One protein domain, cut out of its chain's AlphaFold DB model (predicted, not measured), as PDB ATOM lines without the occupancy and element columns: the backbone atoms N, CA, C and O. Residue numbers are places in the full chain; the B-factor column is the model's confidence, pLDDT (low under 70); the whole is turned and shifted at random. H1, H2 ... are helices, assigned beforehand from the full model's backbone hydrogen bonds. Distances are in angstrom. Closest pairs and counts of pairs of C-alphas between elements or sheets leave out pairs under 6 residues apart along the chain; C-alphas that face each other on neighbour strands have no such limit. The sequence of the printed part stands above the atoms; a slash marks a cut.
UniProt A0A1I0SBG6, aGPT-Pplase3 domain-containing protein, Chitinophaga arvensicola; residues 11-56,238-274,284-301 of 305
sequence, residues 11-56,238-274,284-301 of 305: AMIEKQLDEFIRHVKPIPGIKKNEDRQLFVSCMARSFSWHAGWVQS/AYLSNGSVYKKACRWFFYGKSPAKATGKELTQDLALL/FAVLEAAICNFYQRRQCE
ATOM      1  N   ALA A  11     250.107 132.141 259.813       87.94
ATOM      2  CA  ALA A  11     251.548 131.934 259.953       87.94
ATOM      3  C   ALA A  11     252.168 131.181 258.760       87.94
ATOM      4  O   ALA A  11     253.272 131.509 258.333       87.94
ATOM      5  N   MET A  12     251.462 130.191 258.195       89.06
ATOM      6  CA  MET A  12     251.934 129.483 256.999       89.06
ATOM      7  C   MET A  12     251.943 130.407 255.779       89.06
ATOM      8  O   MET A  12     252.938 130.467 255.063       89.06
ATOM      9  N   ILE A  13     250.865 131.172 255.586       91.25
ATOM     10  CA  ILE A  13     250.745 132.137 254.483       91.25
ATOM     11  C   ILE A  13     251.854 133.189 254.576       91.25
ATOM     12  O   ILE A  13     252.486 133.513 253.574       91.25
ATOM     13  N   GLU A  14     252.108 133.714 255.773       92.50
ATOM     14  CA  GLU A  14     253.169 134.692 256.007       92.50
ATOM     15  C   GLU A  14     254.549 134.120 255.669       92.50
ATOM     16  O   GLU A  14     255.296 134.741 254.910       92.50
ATOM     17  N   LYS A  15     254.842 132.894 256.123       92.44
ATOM     18  CA  LYS A  15     256.086 132.193 255.791       92.44
ATOM     19  C   LYS A  15     256.254 131.993 254.278       92.44
ATOM     20  O   LYS A  15     257.315 132.312 253.743       92.44
ATOM     21  N   GLN A  16     255.223 131.504 253.585       92.62
ATOM     22  CA  GLN A  16     255.256 131.296 252.130       92.62
ATOM     23  C   GLN A  16     255.452 132.620 251.373       92.62
ATOM     24  O   GLN A  16     256.215 132.677 250.408       92.62
ATOM     25  N   LEU A  17     254.817 133.705 251.828       93.50
ATOM     26  CA  LEU A  17     255.020 135.039 251.257       93.50
ATOM     27  C   LEU A  17     256.441 135.557 251.484       93.50
ATOM     28  O   LEU A  17     257.016 136.166 250.582       93.50
ATOM     29  N   ASP A  18     257.030 135.313 252.655       93.31
ATOM     30  CA  ASP A  18     258.425 135.667 252.929       93.31
ATOM     31  C   ASP A  18     259.410 134.893 252.060       93.31
ATOM     32  O   ASP A  18     260.410 135.454 251.612       93.31
ATOM     33  N   GLU A  19     259.161 133.610 251.823       94.19
ATOM     34  CA  GLU A  19     259.968 132.798 250.911       94.19
ATOM     35  C   GLU A  19     259.827 133.286 249.465       94.19
ATOM     36  O   GLU A  19     260.841 133.526 248.808       94.19
ATOM     37  N   PHE A  20     258.603 133.555 249.002       95.69
ATOM     38  CA  PHE A  20     258.361 134.126 247.675       95.69
ATOM     39  C   PHE A  20     259.083 135.469 247.487       95.69
ATOM     40  O   PHE A  20     259.760 135.690 246.482       95.69
ATOM     41  N   ILE A  21     258.988 136.369 248.470       95.31
ATOM     42  CA  ILE A  21     259.616 137.695 248.395       95.31
ATOM     43  C   ILE A  21     261.143 137.599 248.410       95.31
ATOM     44  O   ILE A  21     261.804 138.382 247.726       95.31
ATOM     45  N   ARG A  22     261.705 136.648 249.167       95.44
ATOM     46  CA  ARG A  22     263.157 136.431 249.245       95.44
ATOM     47  C   ARG A  22     263.733 135.770 247.998       95.44
ATOM     48  O   ARG A  22     264.841 136.124 247.607       95.44
ATOM     49  N   HIS A  23     263.018 134.820 247.398       95.81
ATOM     50  CA  HIS A  23     263.578 133.940 246.366       95.81
ATOM     51  C   HIS A  23     263.034 134.175 244.955       95.81
ATOM     52  O   HIS A  23     263.675 133.752 243.997       95.81
ATOM     53  N   VAL A  24     261.890 134.846 244.806       95.44
ATOM     54  CA  VAL A  24     261.241 135.054 243.501       95.44
ATOM     55  C   VAL A  24     261.219 136.522 243.120       95.44
ATOM     56  O   VAL A  24     261.838 136.915 242.132       95.44
ATOM     57  N   LYS A  25     260.468 137.343 243.862       93.69
ATOM     58  CA  LYS A  25     260.230 138.740 243.488       93.69
ATOM     59  C   LYS A  25     259.706 139.563 244.667       93.69
ATOM     60  O   LYS A  25     258.794 139.111 245.362       93.69
ATOM     61  N   PRO A  26     260.178 140.809 244.859       94.75
ATOM     62  CA  PRO A  26     259.560 141.716 245.816       94.75
ATOM     63  C   PRO A  26     258.114 142.049 245.424       94.75
ATOM     64  O   PRO A  26     257.789 142.170 244.245       94.75
ATOM     65  N   ILE A  27     257.266 142.284 246.426       95.38
ATOM     66  CA  ILE A  27     255.876 142.724 246.242       95.38
ATOM     67  C   ILE A  27     255.721 144.117 246.881       95.38
ATOM     68  O   ILE A  27     255.409 144.227 248.071       95.38
ATOM     69  N   PRO A  28     255.968 145.212 246.134       94.31
ATOM     70  CA  PRO A  28     255.936 146.578 246.653       94.31
ATOM     71  C   PRO A  28     254.622 146.966 247.336       94.31
ATOM     72  O   PRO A  28     254.653 147.750 248.285       94.31
ATOM     73  N   GLY A  29     253.485 146.418 246.887       93.56
ATOM     74  CA  GLY A  29     252.170 146.680 247.474       93.56
ATOM     75  C   GLY A  29     252.019 146.183 248.914       93.56
ATOM     76  O   GLY A  29     251.174 146.704 249.630       93.56
ATOM     77  N   ILE A  30     252.859 145.243 249.364       94.94
ATOM     78  CA  ILE A  30     252.887 144.742 250.751       94.94
ATOM     79  C   ILE A  30     254.242 144.942 251.434       94.94
ATOM     80  O   ILE A  30     254.632 144.185 252.321       94.94
ATOM     81  N   LYS A  31     254.991 145.975 251.025       93.50
ATOM     82  CA  LYS A  31     256.313 146.264 251.600       93.50
ATOM     83  C   LYS A  31     256.247 146.616 253.092       93.50
ATOM     84  O   LYS A  31     257.172 146.283 253.829       93.50
ATOM     85  N   LYS A  32     255.206 147.332 253.533       93.50
ATOM     86  CA  LYS A  32     255.031 147.693 254.949       93.50
ATOM     87  C   LYS A  32     254.491 146.497 255.729       93.50
ATOM     88  O   LYS A  32     253.662 145.755 255.211       93.50
ATOM     89  N   ASN A  33     254.901 146.357 256.988       92.50
ATOM     90  CA  ASN A  33     254.430 145.260 257.836       92.50
ATOM     91  C   ASN A  33     252.895 145.266 257.993       92.50
ATOM     92  O   ASN A  33     252.252 144.238 257.837       92.50
ATOM     93  N   GLU A  34     252.294 146.443 258.179       94.06
ATOM     94  CA  GLU A  34     250.833 146.607 258.254       94.06
ATOM     95  C   GLU A  34     250.113 146.137 256.976       94.06
ATOM     96  O   GLU A  34     249.113 145.426 257.050       94.06
ATOM     97  N   ASP A  35     250.642 146.484 255.795       94.31
ATOM     98  CA  ASP A  35     250.100 146.027 254.507       94.31
ATOM     99  C   ASP A  35     250.170 144.505 254.383       94.31
ATOM    100  O   ASP A  35     249.227 143.861 253.921       94.31
ATOM    101  N   ARG A  36     251.306 143.934 254.789       94.44
ATOM    102  CA  ARG A  36     251.547 142.496 254.764       94.44
ATOM    103  C   ARG A  36     250.572 141.766 255.677       94.44
ATOM    104  O   ARG A  36     249.917 140.836 255.217       94.44
ATOM    105  N   GLN A  37     250.424 142.204 256.924       94.62
ATOM    106  CA  GLN A  37     249.476 141.621 257.875       94.62
ATOM    107  C   GLN A  37     248.034 141.724 257.366       94.62
ATOM    108  O   GLN A  37     247.278 140.748 257.421       94.62
ATOM    109  N   LEU A  38     247.662 142.874 256.793       95.31
ATOM    110  CA  LEU A  38     246.353 143.048 256.176       95.31
ATOM    111  C   LEU A  38     246.149 142.062 255.018       95.31
ATOM    112  O   LEU A  38     245.115 141.392 254.972       95.31
ATOM    113  N   PHE A  39     247.124 141.920 254.122       96.44
ATOM    114  CA  PHE A  39     247.040 140.978 253.008       96.44
ATOM    115  C   PHE A  39     246.972 139.516 253.473       96.44
ATOM    116  O   PHE A  39     246.117 138.774 252.990       96.44
ATOM    117  N   VAL A  40     247.783 139.113 254.459       95.38
ATOM    118  CA  VAL A  40     247.721 137.775 255.079       95.38
ATOM    119  C   VAL A  40     246.323 137.509 255.648       95.38
ATOM    120  O   VAL A  40     245.761 136.436 255.423       95.38
ATOM    121  N   SER A  41     245.704 138.498 256.303       94.75
ATOM    122  CA  SER A  41     244.329 138.370 256.807       94.75
ATOM    123  C   SER A  41     243.300 138.198 255.678       94.75
ATOM    124  O   SER A  41     242.376 137.386 255.788       94.75
ATOM    125  N   CYS A  42     243.471 138.919 254.564       95.62
ATOM    126  CA  CYS A  42     242.629 138.789 253.378       95.62
ATOM    127  C   CYS A  42     242.780 137.403 252.736       95.62
ATOM    128  O   CYS A  42     241.769 136.798 252.379       95.62
ATOM    129  N   MET A  43     244.006 136.880 252.649       95.00
ATOM    130  CA  MET A  43     244.293 135.527 252.164       95.00
ATOM    131  C   MET A  43     243.651 134.462 253.056       95.00
ATOM    132  O   MET A  43     242.882 133.649 252.556       95.00
ATOM    133  N   ALA A  44     243.880 134.496 254.373       93.06
ATOM    134  CA  ALA A  44     243.322 133.513 255.310       93.06
ATOM    135  C   ALA A  44     241.782 133.486 255.284       93.06
ATOM    136  O   ALA A  44     241.158 132.417 255.279       93.06
ATOM    137  N   ARG A  45     241.152 134.668 255.201       93.81
ATOM    138  CA  ARG A  45     239.698 134.786 255.027       93.81
ATOM    139  C   ARG A  45     239.241 134.205 253.692       93.81
ATOM    140  O   ARG A  45     238.243 133.490 253.661       93.81
ATOM    141  N   SER A  46     239.950 134.518 252.608       93.94
ATOM    142  CA  SER A  46     239.637 134.025 251.267       93.94
ATOM    143  C   SER A  46     239.744 132.498 251.196       93.94
ATOM    144  O   SER A  46     238.814 131.848 250.721       93.94
ATOM    145  N   PHE A  47     240.797 131.915 251.772       92.62
ATOM    146  CA  PHE A  47     240.955 130.467 251.915       92.62
ATOM    147  C   PHE A  47     239.778 129.826 252.635       92.62
ATOM    148  O   PHE A  47     239.125 128.939 252.091       92.62
ATOM    149  N   SER A  48     239.477 130.316 253.838       91.38
ATOM    150  CA  SER A  48     238.399 129.771 254.668       91.38
ATOM    151  C   SER A  48     237.046 129.842 253.956       91.38
ATOM    152  O   SER A  48     236.243 128.916 254.043       91.38
ATOM    153  N   TRP A  49     236.801 130.926 253.214       93.00
ATOM    154  CA  TRP A  49     235.563 131.114 252.465       93.00
ATOM    155  C   TRP A  49     235.418 130.120 251.302       93.00
ATOM    156  O   TRP A  49     234.377 129.475 251.194       93.00
ATOM    157  N   HIS A  50     236.455 129.934 250.477       93.94
ATOM    158  CA  HIS A  50     236.421 128.964 249.372       93.94
ATOM    159  C   HIS A  50     236.351 127.517 249.889       93.94
ATOM    160  O   HIS A  50     235.537 126.727 249.410       93.94
ATOM    161  N   ALA A  51     237.135 127.184 250.921       91.25
ATOM    162  CA  ALA A  51     237.113 125.873 251.564       91.25
ATOM    163  C   ALA A  51     235.728 125.535 252.144       91.25
ATOM    164  O   ALA A  51     235.260 124.404 252.018       91.25
ATOM    165  N   GLY A  52     235.033 126.527 252.714       92.12
ATOM    166  CA  GLY A  52     233.662 126.374 253.205       92.12
ATOM    167  C   GLY A  52     232.661 125.995 252.108       92.12
ATOM    168  O   GLY A  52     231.798 125.143 252.336       92.12
ATOM    169  N   TRP A  53     232.792 126.561 250.903       94.25
ATOM    170  CA  TRP A  53     231.951 126.189 249.759       94.25
ATOM    171  C   TRP A  53     232.229 124.771 249.270       94.25
ATOM    172  O   TRP A  53     231.284 123.996 249.120       94.25
ATOM    173  N   VAL A  54     233.503 124.402 249.121       92.81
ATOM    174  CA  VAL A  54     233.910 123.037 248.747       92.81
ATOM    175  C   VAL A  54     233.383 122.011 249.757       92.81
ATOM    176  O   VAL A  54     232.832 120.974 249.375       92.81
ATOM    177  N   GLN A  55     233.480 122.317 251.054       91.88
ATOM    178  CA  GLN A  55     232.967 121.458 252.119       91.88
ATOM    179  C   GLN A  55     231.438 121.323 252.058       91.88
ATOM    180  O   GLN A  55     230.909 120.210 252.139       91.88
ATOM    181  N   SER A  56     230.723 122.439 251.882       92.19
ATOM    182  CA  SER A  56     229.255 122.453 251.772       92.19
ATOM    183  C   SER A  56     228.789 121.647 250.560       92.19
ATOM    184  O   SER A  56     227.877 120.829 250.656       92.19
ATOM    185  N   ALA A 238     244.697 133.267 236.259       88.81
ATOM    186  CA  ALA A 238     243.917 134.361 236.843       88.81
ATOM    187  C   ALA A 238     242.963 135.086 235.866       88.81
ATOM    188  O   ALA A 238     242.278 136.017 236.276       88.81
ATOM    189  N   TYR A 239     242.972 134.736 234.570       88.81
ATOM    190  CA  TYR A 239     242.081 135.281 233.526       88.81
ATOM    191  C   TYR A 239     241.806 136.802 233.615       88.81
ATOM    192  O   TYR A 239     240.666 137.269 233.605       88.81
ATOM    193  N   LEU A 240     242.876 137.605 233.686       88.25
ATOM    194  CA  LEU A 240     242.792 139.054 233.898       88.25
ATOM    195  C   LEU A 240     242.118 139.793 232.730       88.25
ATOM    196  O   LEU A 240     242.747 140.105 231.713       88.25
ATOM    197  N   SER A 241     240.859 140.181 232.915       80.50
ATOM    198  CA  SER A 241     240.113 140.989 231.948       80.50
ATOM    199  C   SER A 241     240.560 142.458 231.933       80.50
ATOM    200  O   SER A 241     241.023 143.023 232.933       80.50
ATOM    201  N   ASN A 242     240.443 143.105 230.771       70.75
ATOM    202  CA  ASN A 242     240.752 144.527 230.625       70.75
ATOM    203  C   ASN A 242     239.778 145.392 231.433       70.75
ATOM    204  O   ASN A 242     238.583 145.134 231.458       70.75
ATOM    205  N   GLY A 243     240.301 146.427 232.096       70.50
ATOM    206  CA  GLY A 243     239.489 147.357 232.888       70.50
ATOM    207  C   GLY A 243     238.951 146.802 234.214       70.50
ATOM    208  O   GLY A 243     238.326 147.559 234.950       70.50
ATOM    209  N   SER A 244     239.210 145.534 234.559       81.25
ATOM    210  CA  SER A 244     238.745 144.968 235.829       81.25
ATOM    211  C   SER A 244     239.440 145.581 237.044       81.25
ATOM    212  O   SER A 244     240.633 145.916 237.021       81.25
ATOM    213  N   VAL A 245     238.691 145.659 238.149       84.81
ATOM    214  CA  VAL A 245     239.232 146.013 239.470       84.81
ATOM    215  C   VAL A 245     240.345 145.045 239.857       84.81
ATOM    216  O   VAL A 245     241.375 145.489 240.360       84.81
ATOM    217  N   TYR A 246     240.197 143.757 239.540       90.44
ATOM    218  CA  TYR A 246     241.208 142.751 239.841       90.44
ATOM    219  C   TYR A 246     242.542 143.024 239.137       90.44
ATOM    220  O   TYR A 246     243.589 143.055 239.785       90.44
ATOM    221  N   LYS A 247     242.526 143.345 237.837       91.12
ATOM    222  CA  LYS A 247     243.745 143.728 237.107       91.12
ATOM    223  C   LYS A 247     244.391 144.986 237.689       91.12
ATOM    224  O   LYS A 247     245.615 145.045 237.812       91.12
ATOM    225  N   LYS A 248     243.592 145.988 238.077       90.31
ATOM    226  CA  LYS A 248     244.090 147.204 238.749       90.31
ATOM    227  C   LYS A 248     244.736 146.874 240.101       90.31
ATOM    228  O   LYS A 248     245.828 147.365 240.383       90.31
ATOM    229  N   ALA A 249     244.093 146.020 240.891       93.19
ATOM    230  CA  ALA A 249     244.571 145.575 242.191       93.19
ATOM    231  C   ALA A 249     245.878 144.775 242.072       93.19
ATOM    232  O   ALA A 249     246.827 145.072 242.790       93.19
ATOM    233  N   CYS A 250     245.987 143.860 241.102       94.62
ATOM    234  CA  CYS A 250     247.222 143.116 240.829       94.62
ATOM    235  C   CYS A 250     248.384 144.034 240.451       94.62
ATOM    236  O   CYS A 250     249.495 143.861 240.945       94.62
ATOM    237  N   ARG A 251     248.137 145.045 239.606       93.44
ATOM    238  CA  ARG A 251     249.170 146.034 239.260       93.44
ATOM    239  C   ARG A 251     249.672 146.770 240.487       93.44
ATOM    240  O   ARG A 251     250.876 146.900 240.670       93.44
ATOM    241  N   TRP A 252     248.756 147.236 241.329       92.81
ATOM    242  CA  TRP A 252     249.126 147.914 242.563       92.81
ATOM    243  C   TRP A 252     249.877 146.977 243.521       92.81
ATOM    244  O   TRP A 252     250.878 147.374 244.111       92.81
ATOM    245  N   PHE A 253     249.449 145.719 243.619       95.00
ATOM    246  CA  PHE A 253     250.066 144.701 244.465       95.00
ATOM    247  C   PHE A 253     251.523 144.422 244.059       95.00
ATOM    248  O   PHE A 253     252.434 144.607 244.867       95.00
ATOM    249  N   PHE A 254     251.772 144.076 242.793       94.81
ATOM    250  CA  PHE A 254     253.108 143.695 242.314       94.81
ATOM    251  C   PHE A 254     254.022 144.870 241.938       94.81
ATOM    252  O   PHE A 254     255.236 144.687 241.874       94.81
ATOM    253  N   TYR A 255     253.483 146.070 241.692       92.62
ATOM    254  CA  TYR A 255     254.265 147.207 241.176       92.62
ATOM    255  C   TYR A 255     254.072 148.518 241.962       92.62
ATOM    256  O   TYR A 255     254.751 149.509 241.690       92.62
ATOM    257  N   GLY A 256     253.192 148.551 242.965       88.12
ATOM    258  CA  GLY A 256     252.966 149.719 243.820       88.12
ATOM    259  C   GLY A 256     252.216 150.874 243.139       88.12
ATOM    260  O   GLY A 256     251.420 150.690 242.218       88.12
ATOM    261  N   LYS A 257     252.459 152.106 243.618       75.69
ATOM    262  CA  LYS A 257     251.722 153.329 243.228       75.69
ATOM    263  C   LYS A 257     252.043 153.875 241.826       75.69
ATOM    264  O   LYS A 257     251.320 154.755 241.372       75.69
ATOM    265  N   SER A 258     253.052 153.347 241.119       66.06
ATOM    266  CA  SER A 258     253.356 153.716 239.721       66.06
ATOM    267  C   SER A 258     253.127 152.530 238.759       66.06
ATOM    268  O   SER A 258     254.070 151.970 238.199       66.06
ATOM    269  N   PRO A 259     251.864 152.094 238.580       62.69
ATOM    270  CA  PRO A 259     251.503 150.822 237.946       62.69
ATOM    271  C   PRO A 259     251.569 150.819 236.410       62.69
ATOM    272  O   PRO A 259     251.223 149.811 235.792       62.69
ATOM    273  N   ALA A 260     251.961 151.930 235.772       64.19
ATOM    274  CA  ALA A 260     251.817 152.148 234.327       64.19
ATOM    275  C   ALA A 260     252.627 151.178 233.441       64.19
ATOM    276  O   ALA A 260     252.438 151.168 232.229       64.19
ATOM    277  N   LYS A 261     253.510 150.358 234.025       68.94
ATOM    278  CA  LYS A 261     254.436 149.495 233.278       68.94
ATOM    279  C   LYS A 261     253.979 148.043 233.107       68.94
ATOM    280  O   LYS A 261     254.489 147.388 232.213       68.94
ATOM    281  N   ALA A 262     253.031 147.543 233.906       85.81
ATOM    282  CA  ALA A 262     252.700 146.116 233.903       85.81
ATOM    283  C   ALA A 262     251.564 145.751 232.928       85.81
ATOM    284  O   ALA A 262     250.389 146.140 233.080       85.81
ATOM    285  N   THR A 263     251.920 144.954 231.929       88.44
ATOM    286  CA  THR A 263     251.018 144.326 230.962       88.44
ATOM    287  C   THR A 263     250.186 143.217 231.614       88.44
ATOM    288  O   THR A 263     250.506 142.700 232.682       88.44
ATOM    289  N   GLY A 264     249.082 142.819 230.970       88.50
ATOM    290  CA  GLY A 264     248.277 141.688 231.456       88.50
ATOM    291  C   GLY A 264     249.058 140.369 231.488       88.50
ATOM    292  O   GLY A 264     248.834 139.554 232.377       88.50
ATOM    293  N   LYS A 265     250.001 140.191 230.554       90.31
ATOM    294  CA  LYS A 265     250.854 139.005 230.467       90.31
ATOM    295  C   LYS A 265     251.807 138.913 231.659       90.31
ATOM    296  O   LYS A 265     251.849 137.871 232.298       90.31
ATOM    297  N   GLU A 266     252.490 140.008 231.994       92.56
ATOM    298  CA  GLU A 266     253.393 140.058 233.156       92.56
ATOM    299  C   GLU A 266     252.640 139.797 234.464       92.56
ATOM    300  O   GLU A 266     253.069 138.977 235.264       92.56
ATOM    301  N   LEU A 267     251.463 140.406 234.649       94.12
ATOM    302  CA  LEU A 267     250.643 140.160 235.843       94.12
ATOM    303  C   LEU A 267     250.172 138.706 235.938       94.12
ATOM    304  O   LEU A 267     250.108 138.152 237.028       94.12
ATOM    305  N   THR A 268     249.835 138.089 234.803       93.69
ATOM    306  CA  THR A 268     249.438 136.674 234.766       93.69
ATOM    307  C   THR A 268     250.609 135.774 235.157       93.69
ATOM    308  O   THR A 268     250.416 134.825 235.910       93.69
ATOM    309  N   GLN A 269     251.824 136.092 234.699       94.44
ATOM    310  CA  GLN A 269     253.042 135.375 235.085       94.44
ATOM    311  C   GLN A 269     253.355 135.552 236.575       94.44
ATOM    312  O   GLN A 269     253.596 134.565 237.261       94.44
ATOM    313  N   ASP A 270     253.282 136.779 237.093       95.38
ATOM    314  CA  ASP A 270     253.496 137.065 238.517       95.38
ATOM    315  C   ASP A 270     252.493 136.314 239.410       95.38
ATOM    316  O   ASP A 270     252.872 135.734 240.429       95.38
ATOM    317  N   LEU A 271     251.215 136.278 239.012       96.06
ATOM    318  CA  LEU A 271     250.180 135.519 239.715       96.06
ATOM    319  C   LEU A 271     250.424 134.014 239.645       96.06
ATOM    320  O   LEU A 271     250.224 133.341 240.648       96.06
ATOM    321  N   ALA A 272     250.861 133.486 238.500       95.06
ATOM    322  CA  ALA A 272     251.184 132.067 238.362       95.06
ATOM    323  C   ALA A 272     252.362 131.663 239.264       95.06
ATOM    324  O   ALA A 272     252.297 130.628 239.922       95.06
ATOM    325  N   LEU A 273     253.399 132.504 239.355       95.12
ATOM    326  CA  LEU A 273     254.527 132.281 240.262       95.12
ATOM    327  C   LEU A 273     254.079 132.290 241.729       95.12
ATOM    328  O   LEU A 273     254.461 131.404 242.490       95.12
ATOM    329  N   LEU A 274     253.257 133.267 242.127       95.56
ATOM    330  CA  LEU A 274     252.737 133.337 243.495       95.56
ATOM    331  C   LEU A 274     251.812 132.153 243.812       95.56
ATOM    332  O   LEU A 274     251.897 131.576 244.894       95.56
ATOM    333  N   PHE A 284     243.785 130.611 242.335       95.81
ATOM    334  CA  PHE A 284     243.525 131.826 241.552       95.81
ATOM    335  C   PHE A 284     242.263 132.571 242.009       95.81
ATOM    336  O   PHE A 284     242.301 133.795 242.113       95.81
ATOM    337  N   ALA A 285     241.200 131.856 242.391       95.12
ATOM    338  CA  ALA A 285     240.000 132.459 242.974       95.12
ATOM    339  C   ALA A 285     240.282 133.021 244.378       95.12
ATOM    340  O   ALA A 285     239.853 134.125 244.731       95.12
ATOM    341  N   VAL A 286     241.099 132.305 245.163       95.56
ATOM    342  CA  VAL A 286     241.558 132.776 246.475       95.56
ATOM    343  C   VAL A 286     242.347 134.080 246.343       95.56
ATOM    344  O   VAL A 286     242.051 135.043 247.061       95.56
ATOM    345  N   LEU A 287     243.321 134.122 245.427       96.31
ATOM    346  CA  LEU A 287     244.159 135.286 245.145       96.31
ATOM    347  C   LEU A 287     243.331 136.459 244.630       96.31
ATOM    348  O   LEU A 287     243.548 137.584 245.070       96.31
ATOM    349  N   GLU A 288     242.374 136.216 243.738       95.38
ATOM    350  CA  GLU A 288     241.470 137.251 243.241       95.38
ATOM    351  C   GLU A 288     240.724 137.945 244.372       95.38
ATOM    352  O   GLU A 288     240.828 139.169 244.533       95.38
ATOM    353  N   ALA A 289     240.025 137.171 245.200       94.50
ATOM    354  CA  ALA A 289     239.274 137.719 246.315       94.50
ATOM    355  C   ALA A 289     240.197 138.399 247.340       94.50
ATOM    356  O   ALA A 289     239.870 139.479 247.843       94.50
ATOM    357  N   ALA A 290     241.359 137.819 247.648       96.12
ATOM    358  CA  ALA A 290     242.288 138.389 248.619       96.12
ATOM    359  C   ALA A 290     242.900 139.712 248.139       96.12
ATOM    360  O   ALA A 290     242.859 140.703 248.870       96.12
ATOM    361  N   ILE A 291     243.411 139.754 246.904       96.75
ATOM    362  CA  ILE A 291     244.036 140.943 246.310       96.75
ATOM    363  C   ILE A 291     243.002 142.061 246.130       96.75
ATOM    364  O   ILE A 291     243.294 143.214 246.453       96.75
ATOM    365  N   CYS A 292     241.781 141.749 245.677       94.06
ATOM    366  CA  CYS A 292     240.720 142.752 245.535       94.06
ATOM    367  C   CYS A 292     240.299 143.346 246.886       94.06
ATOM    368  O   CYS A 292     240.233 144.569 247.015       94.06
ATOM    369  N   ASN A 293     240.061 142.501 247.896       94.31
ATOM    370  CA  ASN A 293     239.679 142.960 249.235       94.31
ATOM    371  C   ASN A 293     240.783 143.801 249.884       94.31
ATOM    372  O   ASN A 293     240.504 144.842 250.479       94.31
ATOM    373  N   PHE A 294     242.036 143.367 249.753       95.88
ATOM    374  CA  PHE A 294     243.187 144.117 250.238       95.88
ATOM    375  C   PHE A 294     243.280 145.493 249.566       95.88
ATOM    376  O   PHE A 294     243.358 146.516 250.248       95.88
ATOM    377  N   TYR A 295     243.182 145.527 248.234       94.12
ATOM    378  CA  TYR A 295     243.220 146.766 247.467       94.12
ATOM    379  C   TYR A 295     242.103 147.731 247.880       94.12
ATOM    380  O   TYR A 295     242.388 148.890 248.164       94.12
ATOM    381  N   GLN A 296     240.853 147.261 247.974       90.94
ATOM    382  CA  GLN A 296     239.714 148.082 248.401       90.94
ATOM    383  C   GLN A 296     239.935 148.699 249.786       90.94
ATOM    384  O   GLN A 296     239.787 149.909 249.943       90.94
ATOM    385  N   ARG A 297     240.364 147.899 250.770       91.94
ATOM    386  CA  ARG A 297     240.631 148.387 252.134       91.94
ATOM    387  C   ARG A 297     241.713 149.465 252.160       91.94
ATOM    388  O   ARG A 297     241.534 150.472 252.835       91.94
ATOM    389  N   ARG A 298     242.773 149.316 251.359       89.12
ATOM    390  CA  ARG A 298     243.838 150.328 251.253       89.12
ATOM    391  C   ARG A 298     243.435 151.587 250.493       89.12
ATOM    392  O   ARG A 298     244.009 152.637 250.752       89.12
ATOM    393  N   GLN A 299     242.461 151.520 249.584       82.38
ATOM    394  CA  GLN A 299     241.907 152.729 248.959       82.38
ATOM    395  C   GLN A 299     240.985 153.516 249.907       82.38
ATOM    396  O   GLN A 299     240.818 154.718 249.720       82.38
ATOM    397  N   CYS A 300     240.380 152.861 250.903       69.94
ATOM    398  CA  CYS A 300     239.452 153.488 251.848       69.94
ATOM    399  C   CYS A 300     240.130 154.115 253.081       69.94
ATOM    400  O   CYS A 300     239.451 154.787 253.854       69.94
ATOM    401  N   GLU A 301     241.435 153.919 253.289       55.53
ATOM    402  CA  GLU A 301     242.139 154.528 254.420       55.53
ATOM    403  C   GLU A 301     242.405 156.032 254.189       55.53
ATOM    404  O   GLU A 301     242.965 156.412 253.157       55.53
TER     405      GLU A 301
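AT A GLANCE: This is residues 11 to 56, 238 to 274 and 284 to 301 of the 305 residues of the protein "aGPT-Pplase3 domain-containing protein" of Chitinophaga arvensicola (UniProt A0A1I0SBG6). Five helices cross one another at wide angles, with H5 in the middle: the long helix H2 crosses one side of H5, and H3 crosses the opposite side nearly at a right angle. H4 packs on H3, while H1 packs on H2 with its early residues 13 to 14. The printed part has 101 residues, with H1, H2, H3, H4 and H5 in that order along the chain and no named strand; the class is all helix. It is compact, with a radius of gyration of the C-alphas of 13.2 A, and spans 40 by 29 by 28 A.

HOW THE PARTS SIT: H1, residues 11 to 23, touches H2, residues 33 to 56, with residues 13 to 14 alone, meeting residues 40 to 44 of H2; the closest C-alphas are those of Glu 14 and Val 40, 6.3 A apart. The two run opposite ways at a steep tilt of 59 degrees. H2 also touches H5, residues 284 to 299, with 20 pairs of C-alphas within 8 A, the closest being those of Cys 42 and Ala 290 at 4.8 A. Their tilt is steep at 41 degrees, and they run opposite ways. H3, residues 245 to 255, touches residues 288 to 295 of H5 alone, about perpendicular at 80 degrees; the closest C-alphas are those of Ala 249 and Tyr 295, 5.6 A apart. H4, residues 264 to 274, touches H3, with the closest C-alphas those of Cys 250 and Leu 267 at 6.7 A. They run the same way at a steep tilt of 69 degrees, only just short of about perpendicular. Of the four pairs of helices that touch, 0 are at a shallow tilt: the packing is mostly crossed. H4 is close to but not clearly touching H1, the C-alphas of Phe 20 and Leu 274 being 7.1 A apart. H1 and H3, H1 and H5, H2 and H4, and H2 and H3 are apart. In H1, H2, H3, H4 and H5 every O i to N i+4 pair is within hydrogen-bond range.

IN THESE COORDINATES: H1 begins at C-alpha 11, (251.548, 131.934, 259.953), and is 18.3 A long from first to last C-alpha. H2 is 34.5 A long and ends at C-alpha 56, (229.255, 122.453, 251.772). H3 is 15.2 A long and H4 15.3 A. H5 is 22.2 A long and ends at C-alpha 299, (241.907, 152.729, 248.959).

THE WHOLE: The C-alphas of Ser 56 and Lys 261 are the two farthest apart, 41.3 A. Residues 57 to 237 are not printed, with C-alphas 56 and 238 24.1 A apart across the cut; residues 275 to 283 are not printed either, with C-alphas 274 and 284 9.5 A apart. Of the links that are printed whole, H1 to H2 and H3 to H4 are short. The mean pLDDT of the printed part is 90.5; residues 258 to 261 and 300 to 301 are under 70.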